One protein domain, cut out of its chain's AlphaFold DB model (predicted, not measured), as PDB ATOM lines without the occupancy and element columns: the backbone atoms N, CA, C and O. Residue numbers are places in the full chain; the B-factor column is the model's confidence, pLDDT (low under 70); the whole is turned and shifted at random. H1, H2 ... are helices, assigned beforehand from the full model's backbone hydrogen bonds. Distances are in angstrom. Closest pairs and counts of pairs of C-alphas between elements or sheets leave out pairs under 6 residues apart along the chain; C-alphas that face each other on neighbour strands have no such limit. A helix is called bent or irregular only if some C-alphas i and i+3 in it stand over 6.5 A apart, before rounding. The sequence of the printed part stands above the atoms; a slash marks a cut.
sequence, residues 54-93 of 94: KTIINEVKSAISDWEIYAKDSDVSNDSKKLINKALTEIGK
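AT A GLANCE: This is residues 54 to 93 of the 94 residues of an uncharacterized protein of Flavivirga rizhaonensis (UniProt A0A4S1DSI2). The model is a flat, open hook of three helices: H3, the longest, folds back beside the shorter H2, running opposite ways to it, and H1 leads away from the other end of H2 as an arm. Residues 54 to 63 of H1 stick out free, and few contacts join the three parts. The printed part has 40 residues with three named helices, H1, H2 and H3 in chain order, and no named strand; its class is all helix. It is only just loose, close to compact, with a radius of gyration of the C-alphas of 11.0 A, and it spans 32 by 25 by 9 A.

HOW THE PARTS SIT: H3, residues 78 to 91, is close to but not clearly touching H2, residues 67 to 73. Their closest C-alphas, those of Ala 71 and Lys 81, are 6.9 A apart. The two helices run opposite ways at a shallow tilt of 18 degrees, with their centres 12.2 A apart. H1, residues 54 to 65, and H2 meet only through their link and are near each other, with 5 pairs of C-alphas within 10 A. H1 and H3 are only just apart, with 8.5 A between their closest C-alphas. In H1, H2 and H3 every O i to N i+4 pair is within hydrogen-bond range.

IN THESE COORDINATES: H3 measures 20.1 A from C-alpha 78 at (134.510, 167.079, 212.059) to C-alpha 91 at (153.506, 163.766, 217.681). H2 measures 9.9 A from C-alpha 67 to C-alpha 73. H1 measures 16.4 A and begins with C-alpha 54 at (164.801, 164.959, 201.651). No helix is bent.

THE WHOLE: The two C-alphas farthest apart are those of Lys 54 and Asp 79, at 32.2 A. Without residues 54 to 63, which stand free, the body of 30 residues spans 27 by 18 by 6 A. The printed part has no cut. The links from H1 to H2, of 1 residue, and from H2 to H3, of 4 residues, are tight. The mean pLDDT of the printed part is 93.6, and no printed residue is under 70.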
ATOM      1  N   LYS A  54     164.968 163.786 200.771       96.06
ATOM      2  CA  LYS A  54     164.801 164.959 201.651       96.06
ATOM      3  C   LYS A  54     163.733 165.934 201.155       96.06
ATOM      4  O   LYS A  54     162.954 166.443 201.952       96.06
ATOM      5  N   THR A  55     163.695 166.193 199.848       97.69
ATOM      6  CA  THR A  55     162.695 167.082 199.242       97.69
ATOM      7  C   THR A  55     161.295 166.513 199.436       97.69
ATOM      8  O   THR A  55     160.433 167.210 199.954       97.69
ATOM      9  N   ILE A  56     161.108 165.227 199.133       97.12
ATOM     10  CA  ILE A  56     159.821 164.536 199.281       97.12
ATOM     11  C   ILE A  56     159.359 164.536 200.745       97.12
ATOM     12  O   ILE A  56     158.202 164.831 201.030       97.12
ATOM     13  N   ILE A  57     160.263 164.269 201.695       96.06
ATOM     14  CA  ILE A  57     159.947 164.333 203.131       96.06
ATOM     15  C   ILE A  57     159.472 165.739 203.522       96.06
ATOM     16  O   ILE A  57     158.481 165.873 204.239       96.06
ATOM     17  N   ASN A  58     160.144 166.787 203.040       96.62
ATOM     18  CA  ASN A  58     159.776 168.168 203.348       96.62
ATOM     19  C   ASN A  58     158.436 168.579 202.725       96.62
ATOM     20  O   ASN A  58     157.646 169.244 203.392       96.62
ATOM     21  N   GLU A  59     158.150 168.161 201.492       97.62
ATOM     22  CA  GLU A  59     156.856 168.398 200.839       97.62
ATOM     23  C   GLU A  59     155.710 167.762 201.638       97.62
ATOM     24  O   GLU A  59     154.710 168.421 201.921       97.62
ATOM     25  N   VAL A  60     155.888 166.516 202.091       95.75
ATOM     26  CA  VAL A  60     154.898 165.822 202.928       95.75
ATOM     27  C   VAL A  60     154.734 166.519 204.282       95.75
ATOM     28  O   VAL A  60     153.607 166.736 204.723       95.75
ATOM     29  N   LYS A  61     155.831 166.929 204.934       94.50
ATOM     30  CA  LYS A  61     155.773 167.707 206.186       94.50
ATOM     31  C   LYS A  61     155.025 169.031 206.010       94.50
ATOM     32  O   LYS A  61     154.230 169.393 206.876       94.50
ATOM     33  N   SER A  62     155.247 169.728 204.897       96.25
ATOM     34  CA  SER A  62     154.525 170.961 204.574       96.25
ATOM     35  C   SER A  62     153.033 170.685 204.401       96.25
ATOM     36  O   SER A  62     152.217 171.350 205.028       96.25
ATOM     37  N   ALA A  63     152.668 169.646 203.644       96.06
ATOM     38  CA  ALA A  63     151.269 169.274 203.440       96.06
ATOM     39  C   ALA A  63     150.553 168.897 204.750       96.06
ATOM     40  O   ALA A  63     149.396 169.256 204.950       96.06
ATOM     41  N   ILE A  64     151.249 168.212 205.666       94.62
ATOM     42  CA  ILE A  64     150.739 167.907 207.012       94.62
ATOM     43  C   ILE A  64     150.581 169.185 207.847       94.62
ATOM     44  O   ILE A  64     149.631 169.292 208.617       94.62
ATOM     45  N   SER A  65     151.484 170.158 207.704       94.38
ATOM     46  CA  SER A  65     151.387 171.439 208.425       94.38
ATOM     47  C   SER A  65     150.152 172.238 207.998       94.38
ATOM     48  O   SER A  65     149.516 172.880 208.827       94.38
ATOM     49  N   ASP A  66     149.764 172.107 206.730       96.06
ATOM     50  CA  ASP A  66     148.560 172.705 206.145       96.06
ATOM     51  C   ASP A  66     147.317 171.795 206.258       96.06
ATOM     52  O   ASP A  66     146.315 172.000 205.566       96.06
ATOM     53  N   TRP A  67     147.351 170.777 207.126       95.50
ATOM     54  CA  TRP A  67     146.303 169.756 207.237       95.50
ATOM     55  C   TRP A  67     144.888 170.332 207.374       95.50
ATOM     56  O   TRP A  67     143.963 169.814 206.750       95.50
ATOM     57  N   GLU A  68     144.690 171.408 208.141       94.38
ATOM     58  CA  GLU A  68     143.356 171.999 208.321       94.38
ATOM     59  C   GLU A  68     142.750 172.520 207.011       94.38
ATOM     60  O   GLU A  68     141.538 172.401 206.809       94.38
ATOM     61  N   ILE A  69     143.589 173.047 206.112       96.19
ATOM     62  CA  ILE A  69     143.186 173.532 204.789       96.19
ATOM     63  C   ILE A  69     142.737 172.337 203.948       96.19
ATOM     64  O   ILE A  69     141.583 172.272 203.527       96.19
ATOM     65  N   TYR A  70     143.601 171.330 203.797       95.81
ATOM     66  CA  TYR A  70     143.301 170.161 202.969       95.81
ATOM     67  C   TYR A  70     142.131 169.327 203.501       95.81
ATOM     68  O   TYR A  70     141.315 168.832 202.722       95.81
ATOM     69  N   ALA A  71     142.000 169.193 204.822       95.69
ATOM     70  CA  ALA A  71     140.889 168.478 205.440       95.69
ATOM     71  C   ALA A  71     139.554 169.208 205.245       95.69
ATOM     72  O   ALA A  71     138.499 168.571 205.187       95.69
ATOM     73  N   LYS A  72     139.570 170.545 205.187       95.81
ATOM     74  CA  LYS A  72     138.389 171.341 204.848       95.81
ATOM     75  C   LYS A  72     138.024 171.165 203.378       95.81
ATOM     76  O   LYS A  72     136.879 170.827 203.110       95.81
ATOM     77  N   ASP A  73     138.987 171.327 202.478       97.25
ATOM     78  CA  ASP A  73     138.768 171.257 201.030       97.25
ATOM     79  C   ASP A  73     138.364 169.852 200.555       97.25
ATOM     80  O   ASP A  73     137.716 169.707 199.522       97.25
ATOM     81  N   SER A  74     138.712 168.818 201.327       94.44
ATOM     82  CA  SER A  74     138.350 167.418 201.061       94.44
ATOM     83  C   SER A  74     137.111 166.939 201.833       94.44
ATOM     84  O   SER A  74     136.892 165.734 201.929       94.44
ATOM     85  N   ASP A  75     136.340 167.849 202.445       95.44
ATOM     86  CA  ASP A  75     135.113 167.543 203.199       95.44
ATOM     87  C   ASP A  75     135.277 166.462 204.291       95.44
ATOM     88  O   ASP A  75     134.361 165.701 204.615       95.44
ATOM     89  N   VAL A  76     136.452 166.408 204.929       95.12
ATOM     90  CA  VAL A  76     136.701 165.473 206.034       95.12
ATOM     91  C   VAL A  76     135.753 165.791 207.193       95.12
ATOM     92  O   VAL A  76     135.581 166.956 207.574       95.12
ATOM     93  N   SER A  77     135.155 164.755 207.789       95.62
ATOM     94  CA  SER A  77     134.215 164.917 208.904       95.62
ATOM     95  C   SER A  77     134.849 165.653 210.093       95.62
ATOM     96  O   SER A  77     136.056 165.565 210.341       95.62
ATOM     97  N   ASN A  78     134.030 166.361 210.874       95.56
ATOM     98  CA  ASN A  78     134.510 167.079 212.059       95.56
ATOM     99  C   ASN A  78     135.138 166.142 213.101       95.56
ATOM    100  O   ASN A  78     136.114 166.518 213.749       95.56
ATOM    101  N   ASP A  79     134.606 164.930 213.251       94.62
ATOM    102  CA  ASP A  79     135.131 163.951 214.204       94.62
ATOM    103  C   ASP A  79     136.499 163.426 213.756       94.62
ATOM    104  O   ASP A  79     137.437 163.388 214.555       94.62
ATOM    105  N   SER A  80     136.661 163.130 212.462       94.06
ATOM    106  CA  SER A  80     137.952 162.738 211.885       94.06
ATOM    107  C   SER A  80     138.983 163.867 211.976       94.06
ATOM    108  O   SER A  80     140.115 163.616 212.383       94.06
ATOM    109  N   LYS A  81     138.598 165.117 211.678       95.06
ATOM    110  CA  LYS A  81     139.467 166.299 211.840       95.06
ATOM    111  C   LYS A  81     139.995 166.419 213.266       95.06
ATOM    112  O   LYS A  81     141.199 166.555 213.460       95.06
ATOM    113  N   LYS A  82     139.113 166.315 214.267       93.88
ATOM    114  CA  LYS A  82     139.492 166.369 215.690       93.88
ATOM    115  C   LYS A  82     140.440 165.236 216.074       93.88
ATOM    116  O   LYS A  82     141.432 165.484 216.756       93.88
ATOM    117  N   LEU A  83     140.133 164.012 215.646       92.94
ATOM    118  CA  LEU A  83     140.945 162.832 215.933       92.94
ATOM    119  C   LEU A  83     142.361 162.981 215.363       92.94
ATOM    120  O   LEU A  83     143.336 162.776 216.085       92.94
ATOM    121  N   ILE A  84     142.475 163.400 214.102       93.62
ATOM    122  CA  ILE A  84     143.762 163.559 213.418       93.62
ATOM    123  C   ILE A  84     144.542 164.748 213.997       93.62
ATOM    124  O   ILE A  84     145.718 164.591 214.316       93.62
ATOM    125  N   ASN A  85     143.897 165.896 214.248       93.19
ATOM    126  CA  ASN A  85     144.543 167.059 214.880       93.19
ATOM    127  C   ASN A  85     145.151 166.715 216.241       93.19
ATOM    128  O   ASN A  85     146.267 167.138 216.555       93.19
ATOM    129  N   LYS A  86     144.426 165.934 217.050       91.88
ATOM    130  CA  LYS A  86     144.925 165.468 218.342       91.88
ATOM    131  C   LYS A  86     146.200 164.639 218.167       91.88
ATOM    132  O   LYS A  86     147.190 164.924 218.834       91.88
ATOM    133  N   ALA A  87     146.193 163.674 217.248       90.38
ATOM    134  CA  ALA A  87     147.356 162.833 216.979       90.38
ATOM    135  C   ALA A  87     148.560 163.644 216.467       90.38
ATOM    136  O   ALA A  87     149.667 163.484 216.976       90.38
ATOM    137  N   LEU A  88     148.349 164.568 215.521       91.00
ATOM    138  CA  LEU A  88     149.410 165.443 215.004       91.00
ATOM    139  C   LEU A  88     150.024 166.315 216.110       91.00
ATOM    140  O   LEU A  88     151.243 166.439 216.200       91.00
ATOM    141  N   THR A  89     149.190 166.855 217.003       90.31
ATOM    142  CA  THR A  89     149.644 167.656 218.152       90.31
ATOM    143  C   THR A  89     150.453 166.826 219.150       90.31
ATOM    144  O   THR A  89     151.414 167.320 219.731       90.31
ATOM    145  N   GLU A  90     150.069 165.571 219.393       88.19
ATOM    146  CA  GLU A  90     150.808 164.666 220.280       88.19
ATOM    147  C   GLU A  90     152.171 164.271 219.699       88.19
ATOM    148  O   GLU A  90     153.149 164.203 220.443       88.19
ATOM    149  N   ILE A  91     152.250 164.060 218.383       84.19
ATOM    150  CA  ILE A  91     153.506 163.766 217.681       84.19
ATOM    151  C   ILE A  91     154.443 164.978 217.717       84.19
ATOM    152  O   ILE A  91     155.611 164.814 218.047       84.19
ATOM    153  N   GLY A  92     153.938 166.188 217.454       79.69
ATOM    154  CA  GLY A  92     154.747 167.415 217.436       79.69
ATOM    155  C   GLY A  92     155.306 167.862 218.795       79.69
ATOM    156  O   GLY A  92     156.074 168.815 218.849       79.69
ATOM    157  N   LYS A  93     154.915 167.207 219.897       76.94
ATOM    158  CA  LYS A  93     155.477 167.441 221.240       76.94
ATOM    159  C   LYS A  93     156.722 166.603 221.542       76.94
ATOM    160  O   LYS A  93     157.342 166.846 222.576       76.94
TER     161      LYS A  93